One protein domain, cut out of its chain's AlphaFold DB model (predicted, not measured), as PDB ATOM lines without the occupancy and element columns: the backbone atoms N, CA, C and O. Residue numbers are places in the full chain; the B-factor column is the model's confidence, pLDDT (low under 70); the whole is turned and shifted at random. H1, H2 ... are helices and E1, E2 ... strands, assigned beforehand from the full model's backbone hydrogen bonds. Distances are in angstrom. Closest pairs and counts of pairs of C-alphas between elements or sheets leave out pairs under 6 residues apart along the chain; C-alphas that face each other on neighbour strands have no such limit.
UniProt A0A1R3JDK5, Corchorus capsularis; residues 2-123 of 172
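What this domain is: This is residues 2 to 123 of the 172 residues of a protein of Corchorus capsularis (UniProt A0A1R3JDK5). One very long helix, H5, makes the long axis of a rod; the helices H1 and H2 run beside different stretches of it, and a small head of H3, the strand hairpin E1 and E2, and H4 gathers at its first end. At the other end, residues 106 to 123 stick out free of the rest. The printed part has 122 residues, with five named helices and two named strands in the order H1 H2 H3 E1 E2 H4 H5; E1 and E2 form an antiparallel sheet of two strands, and the class is mostly helix. The whole is extended, with a radius of gyration of the C-alphas of 23.5 A and spans of 84 by 25 by 23 A.

Where its parts are: H1, residues 2 to 18, begins at C-alpha 2 (395.470, -263.346, 147.570) and is 24.7 A long. H2, residues 26 to 35, is 14.0 A long, and H3, residues 38 to 45, is 10.7 A long. The strands are E1, residues 52 to 55, and E2, residues 59 to 62. H4 is residues 65 to 69. H5, residues 73 to 122, runs 71.3 A from C-alpha 73 (401.091, -281.912, 189.121) to C-alpha 122 (384.807, -259.105, 123.605), with a kink of 29 degrees near residue 109.

How they stand to each other: H5 is the hub, touching three helices. H1 touches its residues 90 to 102 alone, at a shallow tilt of 22 degrees, opposite ways; the closest C-alphas, of Glu 16 and Val 90, are 7.1 A apart. H2 touches residues 78 to 89 of H5 alone, at a shallow tilt of 25 degrees, opposite ways, with C-alphas of Tyr 27 and Ala 85 closest at 5.6 A. H3 touches residues 73 to 77 of H5 alone, at a steep tilt of 60 degrees, with C-alphas of Val 42 and Pro 74 closest at 6.7 A. H3 and H4 are close but not clearly touching: the closest C-alphas, of Val 45 and Arg 67, are 6.4 A apart. E1 and E2 form a hairpin, with N 53 and O 61 at 2.9 A and N 59 and O 55 at 2.8 A, within hydrogen-bond range. The closest C-alphas of H3 and E1, those of Asn 44 and Val 53, are 6.8 A apart, while both strands are apart from H5. In H1, H2 and H3 every O i to N i+4 pair is within hydrogen-bond range; in H5 41 of 46 are, and in H4 0 of 1, with 1 of 2 O i to N i+3 pairs.

The domain as a whole: The C-alphas of Leu 49 and Gly 123 are the two farthest apart, at 83.8 A. The body without residues 106 to 123 spans 59 by 25 by 21 A. The printed part has no cut and no long link. Mean pLDDT of the printed part is 91.2, and no printed residue is under 70.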
ATOM      1  N   ARG A   2     394.423-263.225 146.518       85.69
ATOM      2  CA  ARG A   2     395.470-263.346 147.570       85.69
ATOM      3  C   ARG A   2     395.071-262.781 148.940       85.69
ATOM      4  O   ARG A   2     395.214-263.468 149.947       85.69
ATOM      5  N   GLN A   3     394.562-261.548 148.985       92.62
ATOM      6  CA  GLN A   3     394.165-260.912 150.248       92.62
ATOM      7  C   GLN A   3     392.984-261.630 150.916       92.62
ATOM      8  O   GLN A   3     392.974-261.792 152.132       92.62
ATOM      9  N   GLN A   4     392.017-262.105 150.125       89.50
ATOM     10  CA  GLN A   4     390.882-262.885 150.629       89.50
ATOM     11  C   GLN A   4     391.360-264.192 151.267       89.50
ATOM     12  O   GLN A   4     390.921-264.520 152.363       89.50
ATOM     13  N   SER A   5     392.320-264.889 150.651       92.44
ATOM     14  CA  SER A   5     392.913-266.095 151.240       92.44
ATOM     15  C   SER A   5     393.662-265.810 152.543       92.44
ATOM     16  O   SER A   5     393.512-266.561 153.502       92.44
ATOM     17  N   ILE A   6     394.415-264.706 152.623       94.12
ATOM     18  CA  ILE A   6     395.075-264.285 153.872       94.12
ATOM     19  C   ILE A   6     394.037-264.017 154.969       94.12
ATOM     20  O   ILE A   6     394.194-264.490 156.095       94.12
ATOM     21  N   ASN A   7     392.966-263.290 154.642       95.50
ATOM     22  CA  ASN A   7     391.897-262.989 155.590       95.50
ATOM     23  C   ASN A   7     391.201-264.273 156.061       95.50
ATOM     24  O   ASN A   7     391.003-264.447 157.260       95.50
ATOM     25  N   ARG A   8     390.925-265.209 155.145       93.69
ATOM     26  CA  ARG A   8     390.288-266.487 155.476       93.69
ATOM     27  C   ARG A   8     391.131-267.330 156.430       93.69
ATOM     28  O   ARG A   8     390.617-267.838 157.420       93.69
ATOM     29  N   VAL A   9     392.434-267.449 156.168       93.44
ATOM     30  CA  VAL A   9     393.357-268.161 157.068       93.44
ATOM     31  C   VAL A   9     393.419-267.474 158.433       93.44
ATOM     32  O   VAL A   9     393.398-268.145 159.463       93.44
ATOM     33  N   LYS A  10     393.442-266.136 158.462       95.44
ATOM     34  CA  LYS A  10     393.423-265.371 159.713       95.44
ATOM     35  C   LYS A  10     392.167-265.665 160.537       95.44
ATOM     36  O   LYS A  10     392.290-265.881 161.737       95.44
ATOM     37  N   GLU A  11     390.991-265.705 159.915       94.50
ATOM     38  CA  GLU A  11     389.739-266.079 160.586       94.50
ATOM     39  C   GLU A  11     389.802-267.488 161.179       94.50
ATOM     40  O   GLU A  11     389.466-267.659 162.346       94.50
ATOM     41  N   ILE A  12     390.280-268.478 160.416       92.88
ATOM     42  CA  ILE A  12     390.418-269.867 160.887       92.88
ATOM     43  C   ILE A  12     391.297-269.928 162.139       92.88
ATOM     44  O   ILE A  12     390.899-270.499 163.153       92.88
ATOM     45  N   VAL A  13     392.461-269.273 162.106       92.75
ATOM     46  CA  VAL A  13     393.375-269.225 163.255       92.75
ATOM     47  C   VAL A  13     392.744-268.509 164.450       92.75
ATOM     48  O   VAL A  13     392.955-268.916 165.589       92.75
ATOM     49  N   LEU A  14     391.985-267.434 164.223       94.12
ATOM     50  CA  LEU A  14     391.303-266.716 165.301       94.12
ATOM     51  C   LEU A  14     390.188-267.555 165.933       94.12
ATOM     52  O   LEU A  14     390.068-267.547 167.155       94.12
ATOM     53  N   MET A  15     389.422-268.306 165.139       92.38
ATOM     54  CA  MET A  15     388.404-269.224 165.658       92.38
ATOM     55  C   MET A  15     389.036-270.324 166.516       92.38
ATOM     56  O   MET A  15     388.585-270.536 167.637       92.38
ATOM     57  N   GLU A  16     390.125-270.945 166.051       91.44
ATOM     58  CA  GLU A  16     390.857-271.968 166.819       91.44
ATOM     59  C   GLU A  16     391.514-271.419 168.096       91.44
ATOM     60  O   GLU A  16     391.743-272.159 169.043       91.44
ATOM     61  N   LYS A  17     391.812-270.115 168.157       90.25
ATOM     62  CA  LYS A  17     392.315-269.465 169.379       90.25
ATOM     63  C   LYS A  17     391.228-269.167 170.406       90.25
ATOM     64  O   LYS A  17     391.543-269.043 171.586       90.25
ATOM     65  N   LEU A  18     389.994-268.955 169.957       89.25
ATOM     66  CA  LEU A  18     388.876-268.576 170.821       89.25
ATOM     67  C   LEU A  18     388.216-269.780 171.489       89.25
ATOM     68  O   LEU A  18     387.574-269.612 172.521       89.25
ATOM     69  N   THR A  19     388.342-270.962 170.891       79.00
ATOM     70  CA  THR A  19     387.636-272.162 171.329       79.00
ATOM     71  C   THR A  19     388.599-273.280 171.706       79.00
ATOM     72  O   THR A  19     389.613-273.489 171.050       79.00
ATOM     73  N   ASP A  20     388.261-274.028 172.751       75.62
ATOM     74  CA  ASP A  20     388.841-275.327 173.107       75.62
ATOM     75  C   ASP A  20     387.895-276.486 172.727       75.62
ATOM     76  O   ASP A  20     388.061-277.632 173.151       75.62
ATOM     77  N   TYR A  21     386.881-276.186 171.909       87.31
ATOM     78  CA  TYR A  21     385.825-277.115 171.553       87.31
ATOM     79  C   TYR A  21     386.213-278.061 170.412       87.31
ATOM     80  O   TYR A  21     386.649-277.675 169.321       87.31
ATOM     81  N   THR A  22     385.925-279.343 170.617       91.81
ATOM     82  CA  THR A  22     385.940-280.335 169.547       91.81
ATOM     83  C   THR A  22     384.855-281.381 169.743       91.81
ATOM     84  O   THR A  22     384.664-281.903 170.837       91.81
ATOM     85  N   CYS A  23     384.159-281.712 168.656       92.25
ATOM     86  CA  CYS A  23     383.288-282.882 168.564       92.25
ATOM     87  C   CYS A  23     384.003-284.098 167.951       92.25
ATOM     88  O   CYS A  23     383.366-285.124 167.724       92.25
ATOM     89  N   ASN A  24     385.306-283.997 167.657       94.50
ATOM     90  CA  ASN A  24     386.060-285.104 167.081       94.50
ATOM     91  C   ASN A  24     386.206-286.227 168.133       94.50
ATOM     92  O   ASN A  24     386.826-285.987 169.176       94.50
ATOM     93  N   PRO A  25     385.681-287.440 167.873       93.38
ATOM     94  CA  PRO A  25     385.745-288.552 168.822       93.38
ATOM     95  C   PRO A  25     387.181-288.986 169.153       93.38
ATOM     96  O   PRO A  25     387.438-289.458 170.263       93.38
ATOM     97  N   ASP A  26     388.137-288.762 168.248       94.69
ATOM     98  CA  ASP A  26     389.549-289.103 168.450       94.69
ATOM     99  C   ASP A  26     390.184-288.307 169.591       94.69
ATOM    100  O   ASP A  26     391.155-288.767 170.194       94.69
ATOM    101  N   TYR A  27     389.618-287.142 169.934       95.81
ATOM    102  CA  TYR A  27     390.069-286.344 171.069       95.81
ATOM    103  C   TYR A  27     390.037-287.156 172.366       95.81
ATOM    104  O   TYR A  27     391.059-287.294 173.041       95.81
ATOM    105  N   MET A  28     388.873-287.732 172.687       94.88
ATOM    106  CA  MET A  28     388.691-288.499 173.918       94.88
ATOM    107  C   MET A  28     389.525-289.773 173.893       94.88
ATOM    108  O   MET A  28     390.159-290.105 174.890       94.88
ATOM    109  N   THR A  29     389.591-290.455 172.748       95.88
ATOM    110  CA  THR A  29     390.420-291.653 172.574       95.88
ATOM    111  C   THR A  29     391.897-291.360 172.840       95.88
ATOM    112  O   THR A  29     392.546-292.074 173.608       95.88
ATOM    113  N   LYS A  30     392.435-290.281 172.256       95.31
ATOM    114  CA  LYS A  30     393.835-289.882 172.436       95.31
ATOM    115  C   LYS A  30     394.111-289.426 173.865       95.31
ATOM    116  O   LYS A  30     395.090-289.879 174.451       95.31
ATOM    117  N   TRP A  31     393.258-288.575 174.435       95.38
ATOM    118  CA  TRP A  31     393.403-288.117 175.818       95.38
ATOM    119  C   TRP A  31     393.360-289.290 176.807       95.38
ATOM    120  O   TRP A  31     394.269-289.419 177.621       95.38
ATOM    121  N   ASN A  32     392.393-290.206 176.671       95.25
ATOM    122  CA  ASN A  32     392.297-291.408 177.504       95.25
ATOM    123  C   ASN A  32     393.578-292.247 177.430       95.25
ATOM    124  O   ASN A  32     394.112-292.645 178.464       95.25
ATOM    125  N   LYS A  33     394.104-292.478 176.217       95.25
ATOM    126  CA  LYS A  33     395.368-293.202 176.022       95.25
ATOM    127  C   LYS A  33     396.516-292.523 176.773       95.25
ATOM    128  O   LYS A  33     397.237-293.195 177.506       95.25
ATOM    129  N   LEU A  34     396.674-291.210 176.616       94.38
ATOM    130  CA  LEU A  34     397.727-290.437 177.280       94.38
ATOM    131  C   LEU A  34     397.596-290.466 178.813       94.38
ATOM    132  O   LEU A  34     398.598-290.570 179.522       94.38
ATOM    133  N   MET A  35     396.366-290.443 179.331       95.25
ATOM    134  CA  MET A  35     396.094-290.436 180.769       95.25
ATOM    135  C   MET A  35     396.321-291.786 181.464       95.25
ATOM    136  O   MET A  35     396.472-291.812 182.684       95.25
ATOM    137  N   THR A  36     396.460-292.897 180.731       94.69
ATOM    138  CA  THR A  36     396.778-294.217 181.323       94.69
ATOM    139  C   THR A  36     398.062-294.234 182.161       94.69
ATOM    140  O   THR A  36     398.210-295.067 183.053       94.69
ATOM    141  N   ARG A  37     399.000-293.310 181.911       89.88
ATOM    142  CA  ARG A  37     400.279-293.193 182.634       89.88
ATOM    143  C   ARG A  37     400.251-292.174 183.777       89.88
ATOM    144  O   ARG A  37     401.300-291.919 184.365       89.88
ATOM    145  N   GLN A  38     399.095-291.595 184.110       93.62
ATOM    146  CA  GLN A  38     398.996-290.542 185.123       93.62
ATOM    147  C   GLN A  38     399.539-290.989 186.486       93.62
ATOM    148  O   GLN A  38     400.384-290.307 187.060       93.62
ATOM    149  N   GLU A  39     399.090-292.140 186.989       94.00
ATOM    150  CA  GLU A  39     399.524-292.665 188.289       94.00
ATOM    151  C   GLU A  39     401.035-292.934 188.318       94.00
ATOM    152  O   GLU A  39     401.730-292.528 189.251       94.00
ATOM    153  N   TYR A  40     401.554-293.546 187.249       94.31
ATOM    154  CA  TYR A  40     402.988-293.751 187.059       94.31
ATOM    155  C   TYR A  40     403.753-292.423 187.125       94.31
ATOM    156  O   TYR A  40     404.732-292.310 187.861       94.31
ATOM    157  N   PHE A  41     403.306-291.394 186.403       94.56
ATOM    158  CA  PHE A  41     403.984-290.101 186.387       94.56
ATOM    159  C   PHE A  41     403.983-289.432 187.766       94.56
ATOM    160  O   PHE A  41     405.043-289.068 188.272       94.56
ATOM    161  N   VAL A  42     402.815-289.324 188.406       93.50
ATOM    162  CA  VAL A  42     402.661-288.665 189.715       93.50
ATOM    163  C   VAL A  42     403.493-289.370 190.792       93.50
ATOM    164  O   VAL A  42     404.168-288.709 191.581       93.50
ATOM    165  N   THR A  43     403.515-290.704 190.789       94.12
ATOM    166  CA  THR A  43     404.313-291.490 191.742       94.12
ATOM    167  C   THR A  43     405.810-291.224 191.581       94.12
ATOM    168  O   THR A  43     406.515-291.027 192.570       94.12
ATOM    169  N   ASN A  44     406.306-291.162 190.342       93.62
ATOM    170  CA  ASN A  44     407.725-290.917 190.084       93.62
ATOM    171  C   ASN A  44     408.146-289.466 190.351       93.62
ATOM    172  O   ASN A  44     409.265-289.244 190.808       93.62
ATOM    173  N   VAL A  45     407.263-288.484 190.140       92.94
ATOM    174  CA  VAL A  45     407.516-287.083 190.529       92.94
ATOM    175  C   VAL A  45     407.748-286.971 192.040       92.94
ATOM    176  O   VAL A  45     408.654-286.260 192.476       92.94
ATOM    177  N   ASN A  46     406.974-287.710 192.841       89.12
ATOM    178  CA  ASN A  46     407.083-287.710 194.303       89.12
ATOM    179  C   ASN A  46     408.291-288.505 194.833       89.12
ATOM    180  O   ASN A  46     408.619-288.412 196.016       89.12
ATOM    181  N   ASN A  47     408.982-289.266 193.980       91.31
ATOM    182  CA  ASN A  47     410.154-290.035 194.376       91.31
ATOM    183  C   ASN A  47     411.417-289.158 194.372       91.31
ATOM    184  O   ASN A  47     411.888-288.721 193.322       91.31
ATOM    185  N   ALA A  48     412.017-288.957 195.550       87.88
ATOM    186  CA  ALA A  48     413.205-288.121 195.726       87.88
ATOM    187  C   ALA A  48     414.428-288.587 194.908       87.88
ATOM    188  O   ALA A  48     415.253-287.751 194.525       87.88
ATOM    189  N   LEU A  49     414.520-289.883 194.592       91.25
ATOM    190  CA  LEU A  49     415.639-290.491 193.861       91.25
ATOM    191  C   LEU A  49     415.552-290.298 192.340       91.25
ATOM    192  O   LEU A  49     416.535-290.530 191.639       91.25
ATOM    193  N   ILE A  50     414.395-289.877 191.818       92.50
ATOM    194  CA  ILE A  50     414.137-289.803 190.376       92.50
ATOM    195  C   ILE A  50     414.203-288.356 189.900       92.50
ATOM    196  O   ILE A  50     413.363-287.539 190.265       92.50
ATOM    197  N   SER A  51     415.182-288.034 189.058       93.56
ATOM    198  CA  SER A  51     415.305-286.702 188.453       93.56
ATOM    199  C   SER A  51     414.582-286.570 187.113       93.56
ATOM    200  O   SER A  51     414.186-285.465 186.745       93.56
ATOM    201  N   LYS A  52     414.381-287.683 186.396       95.75
ATOM    202  CA  LYS A  52     413.726-287.717 185.087       95.75
ATOM    203  C   LYS A  52     412.715-288.849 184.987       95.75
ATOM    204  O   LYS A  52     412.972-289.948 185.470       95.75
ATOM    205  N   VAL A  53     411.599-288.585 184.318       95.00
ATOM    206  CA  VAL A  53     410.553-289.572 184.031       95.00
ATOM    207  C   VAL A  53     410.352-289.657 182.531       95.00
ATOM    208  O   VAL A  53     410.116-288.641 181.882       95.00
ATOM    209  N   ASN A  54     410.428-290.868 181.989       94.56
ATOM    210  CA  ASN A  54     410.139-291.105 180.585       94.56
ATOM    211  C   ASN A  54     408.624-291.231 180.381       94.56
ATOM    212  O   ASN A  54     407.979-292.087 180.991       94.56
ATOM    213  N   LEU A  55     408.056-290.381 179.528       92.00
ATOM    214  CA  LEU A  55     406.681-290.510 179.058       92.00
ATOM    215  C   LEU A  55     406.677-290.802 177.558       92.00
ATOM    216  O   LEU A  55     407.316-290.106 176.768       92.00
ATOM    217  N   GLU A  56     405.919-291.823 177.163       85.81
ATOM    218  CA  GLU A  56     405.704-292.171 175.756       85.81
ATOM    219  C   GLU A  56     405.211-290.936 174.984       85.81
ATOM    220  O   GLU A  56     404.380-290.185 175.486       85.81
ATOM    221  N   GLU A  57     405.743-290.709 173.781       87.81
ATOM    222  CA  GLU A  57     405.498-289.520 172.937       87.81
ATOM    223  C   GLU A  57     406.120-288.193 173.431       87.81
ATOM    224  O   GLU A  57     406.223-287.254 172.642       87.81
ATOM    225  N   PHE A  58     406.603-288.110 174.678       91.81
ATOM    226  CA  PHE A  58     407.228-286.897 175.238       91.81
ATOM    227  C   PHE A  58     408.718-287.053 175.568       91.81
ATOM    228  O   PHE A  58     409.424-286.051 175.667       91.81
ATOM    229  N   GLY A  59     409.203-288.286 175.713       93.44
ATOM    230  CA  GLY A  59     410.584-288.580 176.088       93.44
ATOM    231  C   GLY A  59     410.856-288.341 177.574       93.44
ATOM    232  O   GLY A  59     409.958-288.446 178.411       93.44
ATOM    233  N   ASP A  60     412.113-288.049 177.903       95.56
ATOM    234  CA  ASP A  60     412.548-287.830 179.283       95.56
ATOM    235  C   ASP A  60     412.213-286.416 179.763       95.56
ATOM    236  O   ASP A  60     412.714-285.421 179.235       95.56
ATOM    237  N   ILE A  61     411.412-286.334 180.819       94.06
ATOM    238  CA  ILE A  61     410.966-285.085 181.436       94.06
ATOM    239  C   ILE A  61     411.685-284.913 182.769       94.06
ATOM    240  O   ILE A  61     411.631-285.805 183.613       94.06
ATOM    241  N   ASP A  62     412.334-283.768 182.981       94.75
ATOM    242  CA  ASP A  62     412.843-283.388 184.303       94.75
ATOM    243  C   ASP A  62     411.666-283.152 185.256       94.75
ATOM    244  O   ASP A  62     410.768-282.369 184.953       94.75
ATOM    245  N   VAL A  63     411.660-283.832 186.402       94.31
ATOM    246  CA  VAL A  63     410.564-283.755 187.381       94.31
ATOM    247  C   VAL A  63     410.975-283.126 188.708       94.31
ATOM    248  O   VAL A  63     410.140-282.974 189.600       94.31
ATOM    249  N   VAL A  64     412.241-282.727 188.865       93.38
ATOM    250  CA  VAL A  64     412.759-282.222 190.146       93.38
ATOM    251  C   VAL A  64     412.035-280.940 190.550       93.38
ATOM    252  O   VAL A  64     411.622-280.795 191.701       93.38
ATOM    253  N   HIS A  65     411.819-280.039 189.592       91.56
ATOM    254  CA  HIS A  65     411.131-278.766 189.809       91.56
ATOM    255  C   HIS A  65     409.640-278.933 190.156       91.56
ATOM    256  O   HIS A  65     409.070-278.115 190.877       91.56
ATOM    257  N   LEU A  66     409.006-280.023 189.711       93.12
ATOM    258  CA  LEU A  66     407.584-280.293 189.954       93.12
ATOM    259  C   LEU A  66     407.288-280.677 191.410       93.12
ATOM    260  O   LEU A  66     406.158-280.532 191.874       93.12
ATOM    261  N   ARG A  67     408.306-281.104 192.166       90.31
ATOM    262  CA  ARG A  67     408.183-281.493 193.582       90.31
ATOM    263  C   ARG A  67     407.771-280.343 194.497       90.31
ATOM    264  O   ARG A  67     407.231-280.589 195.567       90.31
ATOM    265  N   GLN A  68     408.014-279.100 194.091       91.50
ATOM    266  CA  GLN A  68     407.569-277.921 194.841       91.50
ATOM    267  C   GLN A  68     406.072-277.631 194.624       91.50
ATOM    268  O   GLN A  68     405.484-276.829 195.344       91.50
ATOM    269  N   HIS A  69     405.443-278.310 193.658       92.06
ATOM    270  CA  HIS A  69     404.077-278.059 193.200       92.06
ATOM    271  C   HIS A  69     403.220-279.336 193.154       92.06
ATOM    272  O   HIS A  69     402.314-279.436 192.328       92.06
ATOM    273  N   GLN A  70     403.482-280.314 194.033       87.62
ATOM    274  CA  GLN A  70     402.870-281.657 193.999       87.62
ATOM    275  C   GLN A  70     401.340-281.653 193.877       87.62
ATOM    276  O   GLN A  70     400.782-282.473 193.154       87.62
ATOM    277  N   SER A  71     400.661-280.711 194.536       90.75
ATOM    278  CA  SER A  71     399.200-280.582 194.491       90.75
ATOM    279  C   SER A  71     398.651-280.252 193.096       90.75
ATOM    280  O   SER A  71     397.518-280.611 192.790       90.75
ATOM    281  N   ILE A  72     399.446-279.597 192.243       94.31
ATOM    282  CA  ILE A  72     399.049-279.136 190.904       94.31
ATOM    283  C   ILE A  72     399.531-280.106 189.814       94.31
ATOM    284  O   ILE A  72     398.977-280.120 188.717       94.31
ATOM    285  N   VAL A  73     400.513-280.970 190.101       94.00
ATOM    286  CA  VAL A  73     401.091-281.912 189.121       94.00
ATOM    287  C   VAL A  73     400.034-282.729 188.362       94.00
ATOM    288  O   VAL A  73     400.114-282.765 187.132       94.00
ATOM    289  N   PRO A  74     399.012-283.332 189.009       94.31
ATOM    290  CA  PRO A  74     397.983-284.076 188.281       94.31
ATOM    291  C   PRO A  74     397.178-283.201 187.309       94.31
ATOM    292  O   PRO A  74     396.859-283.645 186.210       94.31
ATOM    293  N   GLN A  75     396.880-281.958 187.697       95.12
ATOM    294  CA  GLN A  75     396.106-281.003 186.897       95.12
ATOM    295  C   GLN A  75     396.931-280.477 185.717       95.12
ATOM    296  O   GLN A  75     396.431-280.383 184.598       95.12
ATOM    297  N   ALA A  76     398.213-280.185 185.944       94.06
ATOM    298  CA  ALA A  76     399.140-279.768 184.898       94.06
ATOM    299  C   ALA A  76     399.369-280.884 183.868       94.06
ATOM    300  O   ALA A  76     399.415-280.614 182.666       94.06
ATOM    301  N   LEU A  77     399.469-282.139 184.326       94.62
ATOM    302  CA  LEU A  77     399.566-283.292 183.439       94.62
ATOM    303  C   LEU A  77     398.295-283.446 182.599       94.62
ATOM    304  O   LEU A  77     398.401-283.545 181.380       94.62
ATOM    305  N   ASP A  78     397.111-283.406 183.220       95.69
ATOM    306  CA  ASP A  78     395.832-283.483 182.502       95.69
ATOM    307  C   ASP A  78     395.728-282.399 181.421       95.69
ATOM    308  O   ASP A  78     395.473-282.703 180.254       95.69
ATOM    309  N   LEU A  79     396.039-281.145 181.773       95.38
ATOM    310  CA  LEU A  79     396.060-280.035 180.824       95.38
ATOM    311  C   LEU A  79     397.035-280.296 179.667       95.38
ATOM    312  O   LEU A  79     396.672-280.124 178.503       95.38
ATOM    313  N   LYS A  80     398.254-280.768 179.960       94.44
ATOM    314  CA  LYS A  80     399.247-281.107 178.933       94.44
ATOM    315  C   LYS A  80     398.736-282.193 177.983       94.44
ATOM    316  O   LYS A  80     398.950-282.081 176.771       94.44
ATOM    317  N   MET A  81     398.047-283.210 178.496       95.19
ATOM    318  CA  MET A  81     397.486-284.286 177.675       95.19
ATOM    319  C   MET A  81     396.315-283.801 176.822       95.19
ATOM    320  O   MET A  81     396.271-284.115 175.632       95.19
ATOM    321  N   ARG A  82     395.423-282.969 177.374       94.62
ATOM    322  CA  ARG A  82     394.328-282.331 176.620       94.62
ATOM    323  C   ARG A  82     394.856-281.460 175.485       94.62
ATOM    324  O   ARG A  82     394.428-281.623 174.346       94.62
ATOM    325  N   MET A  83     395.836-280.598 175.766       94.06
ATOM    326  CA  MET A  83     396.478-279.759 174.747       94.06
ATOM    327  C   MET A  83     397.123-280.604 173.645       94.06
ATOM    328  O   MET A  83     396.998-280.280 172.469       94.06
ATOM    329  N   THR A  84     397.783-281.705 174.013       94.56
ATOM    330  CA  THR A  84     398.426-282.606 173.046       94.56
ATOM    331  C   THR A  84     397.396-283.311 172.161       94.56
ATOM    332  O   THR A  84     397.566-283.369 170.946       94.56
ATOM    333  N   ALA A  85     396.299-283.804 172.745       94.75
ATOM    334  CA  ALA A  85     395.208-284.422 171.995       94.75
ATOM    335  C   ALA A  85     394.506-283.419 171.060       94.75
ATOM    336  O   ALA A  85     394.244-283.740 169.902       94.75
ATOM    337  N   TYR A  86     394.253-282.197 171.536       94.56
ATOM    338  CA  TYR A  86     393.609-281.139 170.756       94.56
ATOM    339  C   TYR A  86     394.492-280.640 169.605       94.56
ATOM    340  O   TYR A  86     394.000-280.421 168.500       94.56
ATOM    341  N   TRP A  87     395.805-280.517 169.821       93.25
ATOM    342  CA  TRP A  87     396.732-279.975 168.823       93.25
ATOM    343  C   TRP A  87     396.713-280.743 167.496       93.25
ATOM    344  O   TRP A  87     396.701-280.132 166.429       93.25
ATOM    345  N   ASN A  88     396.625-282.074 167.548       91.12
ATOM    346  CA  ASN A  88     396.519-282.898 166.340       91.12
ATOM    347  C   ASN A  88     395.265-282.567 165.517       91.12
ATOM    348  O   ASN A  88     395.311-282.558 164.288       91.12
ATOM    349  N   ILE A  89     394.157-282.252 166.189       94.44
ATOM    350  CA  ILE A  89     392.892-281.886 165.546       94.44
ATOM    351  C   ILE A  89     393.008-280.504 164.899       94.44
ATOM    352  O   ILE A  89     392.584-280.335 163.758       94.44
ATOM    353  N   VAL A  90     393.619-279.536 165.593       93.56
ATOM    354  CA  VAL A  90     393.868-278.188 165.052       93.56
ATOM    355  C   VAL A  90     394.706-278.258 163.778       93.56
ATOM    356  O   VAL A  90     394.362-277.623 162.782       93.56
ATOM    357  N   LEU A  91     395.780-279.056 163.782       93.25
ATOM    358  CA  LEU A  91     396.621-279.243 162.600       93.25
ATOM    359  C   LEU A  91     395.821-279.814 161.424       93.25
ATOM    360  O   LEU A  91     395.904-279.272 160.323       93.25
ATOM    361  N   GLY A  92     395.015-280.853 161.660       94.38
ATOM    362  CA  GLY A  92     394.159-281.444 160.628       94.38
ATOM    363  C   GLY A  92     393.165-280.438 160.047       94.38
ATOM    364  O   GLY A  92     393.140-280.218 158.839       94.38
ATOM    365  N   ARG A  93     392.417-279.738 160.909       93.50
ATOM    366  CA  ARG A  93     391.445-278.717 160.483       93.50
ATOM    367  C   ARG A  93     392.088-277.593 159.683       93.50
ATOM    368  O   ARG A  93     391.483-277.122 158.721       93.50
ATOM    369  N   LEU A  94     393.286-277.152 160.067       93.19
ATOM    370  CA  LEU A  94     394.008-276.109 159.343       93.19
ATOM    371  C   LEU A  94     394.372-276.579 157.931       93.19
ATOM    372  O   LEU A  94     394.120-275.855 156.969       93.19
ATOM    373  N   VAL A  95     394.920-277.792 157.809       94.94
ATOM    374  CA  VAL A  95     395.283-278.392 156.518       94.94
ATOM    375  C   VAL A  95     394.050-278.550 155.629       94.94
ATOM    376  O   VAL A  95     394.053-278.042 154.506       94.94
ATOM    377  N   ASP A  96     392.980-279.163 156.138       95.62
ATOM    378  CA  ASP A  96     391.741-279.386 155.384       95.62
ATOM    379  C   ASP A  96     391.109-278.067 154.936       95.62
ATOM    380  O   ASP A  96     390.776-277.888 153.764       95.62
ATOM    381  N   SER A  97     391.002-277.097 155.846       94.25
ATOM    382  CA  SER A  97     390.401-275.795 155.542       94.25
ATOM    383  C   SER A  97     391.198-275.031 154.485       94.25
ATOM    384  O   SER A  97     390.608-274.402 153.605       94.25
ATOM    385  N   MET A  98     392.533-275.082 154.544       92.94
ATOM    386  CA  MET A  98     393.389-274.455 153.537       92.94
ATOM    387  C   MET A  98     393.276-275.151 152.182       92.94
ATOM    388  O   MET A  98     393.162-274.469 151.163       92.94
ATOM    389  N   ALA A  99     393.284-276.486 152.159       95.38
ATOM    390  CA  ALA A  99     393.162-277.262 150.931       95.38
ATOM    391  C   ALA A  99     391.822-276.991 150.234       95.38
ATOM    392  O   ALA A  99     391.806-276.648 149.051       95.38
ATOM    393  N   LEU A 100     390.715-277.059 150.979       96.44
ATOM    394  CA  LEU A 100     389.372-276.784 150.466       96.44
ATOM    395  C   LEU A 100     389.244-275.348 149.951       96.44
ATOM    396  O   LEU A 100     388.736-275.133 148.853       96.44
ATOM    397  N   HIS A 101     389.747-274.366 150.707       94.25
ATOM    398  CA  HIS A 101     389.716-272.961 150.294       94.25
ATOM    399  C   HIS A 101     390.490-272.731 148.994       94.25
ATOM    400  O   HIS A 101     389.987-272.082 148.081       94.25
ATOM    401  N   LEU A 102     391.700-273.286 148.877       93.44
ATOM    402  CA  LEU A 102     392.514-273.141 147.669       93.44
ATOM    403  C   LEU A 102     391.860-273.807 146.457       93.44
ATOM    404  O   LEU A 102     391.804-273.192 145.394       93.44
ATOM    405  N   GLN A 103     391.340-275.026 146.612       94.81
ATOM    406  CA  GLN A 103     390.636-275.722 145.534       94.81
ATOM    407  C   GLN A 103     389.409-274.937 145.070       94.81
ATOM    408  O   GLN A 103     389.220-274.751 143.868       94.81
ATOM    409  N   TYR A 104     388.619-274.420 146.013       93.94
ATOM    410  CA  TYR A 104     387.473-273.573 145.705       93.94
ATOM    411  C   TYR A 104     387.886-272.297 144.964       93.94
ATOM    412  O   TYR A 104     387.302-271.976 143.933       93.94
ATOM    413  N   CYS A 105     388.926-271.597 145.427       92.12
ATOM    414  CA  CYS A 105     389.427-270.397 144.755       92.12
ATOM    415  C   CYS A 105     389.892-270.674 143.322       92.12
ATOM    416  O   CYS A 105     389.590-269.891 142.428       92.12
ATOM    417  N   VAL A 106     390.614-271.773 143.087       91.75
ATOM    418  CA  VAL A 106     391.063-272.150 141.737       91.75
ATOM    419  C   VAL A 106     389.871-272.486 140.846       91.75
ATOM    420  O   VAL A 106     389.813-272.021 139.712       91.75
ATOM    421  N   HIS A 107     388.904-273.248 141.359       92.38
ATOM    422  CA  HIS A 107     387.678-273.556 140.628       92.38
ATOM    423  C   HIS A 107     386.926-272.274 140.253       92.38
ATOM    424  O   HIS A 107     386.553-272.103 139.097       92.38
ATOM    425  N   ASN A 108     386.727-271.363 141.209       89.94
ATOM    426  CA  ASN A 108     386.019-270.104 140.984       89.94
ATOM    427  C   ASN A 108     386.741-269.218 139.966       89.94
ATOM    428  O   ASN A 108     386.102-268.676 139.069       89.94
ATOM    429  N   LEU A 109     388.071-269.126 140.067       88.44
ATOM    430  CA  LEU A 109     388.887-268.397 139.104       88.44
ATOM    431  C   LEU A 109     388.646-268.926 137.686       88.44
ATOM    432  O   LEU A 109     388.356-268.152 136.782       88.44
ATOM    433  N   VAL A 110     388.756-270.242 137.493       87.50
ATOM    434  CA  VAL A 110     388.682-270.852 136.160       87.50
ATOM    435  C   VAL A 110     387.271-270.812 135.581       87.50
ATOM    436  O   VAL A 110     387.119-270.555 134.393       87.50
ATOM    437  N   ASN A 111     386.255-271.070 136.401       87.69
ATOM    438  CA  ASN A 111     384.898-271.265 135.897       87.69
ATOM    439  C   ASN A 111     384.050-269.993 135.913       87.69
ATOM    440  O   ASN A 111     383.153-269.885 135.091       87.69
ATOM    441  N   ASN A 112     384.329-269.041 136.807       85.00
ATOM    442  CA  ASN A 112     383.500-267.843 136.959       85.00
ATOM    443  C   ASN A 112     384.266-266.556 136.611       85.00
ATOM    444  O   ASN A 112     383.706-265.666 135.982       85.00
ATOM    445  N   GLU A 113     385.547-266.443 136.979       82.69
ATOM    446  CA  GLU A 113     386.317-265.205 136.743       82.69
ATOM    447  C   GLU A 113     386.965-265.157 135.343       82.69
ATOM    448  O   GLU A 113     387.147-264.079 134.783       82.69
ATOM    449  N   ILE A 114     387.279-266.299 134.711       80.94
ATOM    450  CA  ILE A 114     387.747-266.309 133.307       80.94
ATOM    451  C   ILE A 114     386.654-265.820 132.349       80.94
ATOM    452  O   ILE A 114     386.977-265.194 131.339       80.94
ATOM    453  N   GLU A 115     385.373-266.048 132.650       73.69
ATOM    454  CA  GLU A 115     384.281-265.503 131.836       73.69
ATOM    455  C   GLU A 115     384.314-263.971 131.801       73.69
ATOM    456  O   GLU A 115     384.111-263.385 130.740       73.69
ATOM    457  N   GLU A 116     384.656-263.309 132.912       74.19
ATOM    458  CA  GLU A 116     384.865-261.856 132.933       74.19
ATOM    459  C   GLU A 116     386.014-261.430 132.015       74.19
ATOM    460  O   GLU A 116     385.854-260.469 131.266       74.19
ATOM    461  N   ILE A 117     387.126-262.173 131.992       74.94
ATOM    462  CA  ILE A 117     388.243-261.901 131.072       74.94
ATOM    463  C   ILE A 117     387.779-262.027 129.619       74.94
ATOM    464  O   ILE A 117     388.112-261.181 128.793       74.94
ATOM    465  N   VAL A 118     387.006-263.066 129.290       73.44
ATOM    466  CA  VAL A 118     386.457-263.260 127.937       73.44
ATOM    467  C   VAL A 118     385.501-262.124 127.570       73.44
ATOM    468  O   VAL A 118     385.596-261.586 126.466       73.44
ATOM    469  N   ASN A 119     384.629-261.712 128.490       75.75
ATOM    470  CA  ASN A 119     383.699-260.601 128.292       75.75
ATOM    471  C   ASN A 119     384.433-259.268 128.081       75.75
ATOM    472  O   ASN A 119     384.084-258.498 127.186       75.75
ATOM    473  N   GLU A 120     385.493-259.011 128.848       76.94
ATOM    474  CA  GLU A 120     386.351-257.836 128.684       76.94
ATOM    475  C   GLU A 120     387.067-257.860 127.322       76.94
ATOM    476  O   GLU A 120     387.114-256.850 126.616       76.94
ATOM    477  N   LEU A 121     387.526-259.041 126.887       74.69
ATOM    478  CA  LEU A 121     388.125-259.271 125.569       74.69
ATOM    479  C   LEU A 121     387.147-259.014 124.412       74.69
ATOM    480  O   LEU A 121     387.549-258.542 123.346       74.69
ATOM    481  N   MET A 122     385.865-259.345 124.593       76.31
ATOM    482  CA  MET A 122     384.807-259.105 123.605       76.31
ATOM    483  C   MET A 122     384.496-257.613 123.431       76.31
ATOM    484  O   MET A 122     384.035-257.210 122.356       76.31
ATOM    485  N   GLY A 123     384.798-256.790 124.436       74.06
ATOM    486  CA  GLY A 123     384.510-255.360 124.458       74.06
ATOM    487  C   GLY A 123     383.003-255.040 124.494       74.06
ATOM    488  O   GLY A 123     382.168-255.922 124.292       74.06
TER     489      GLY A 123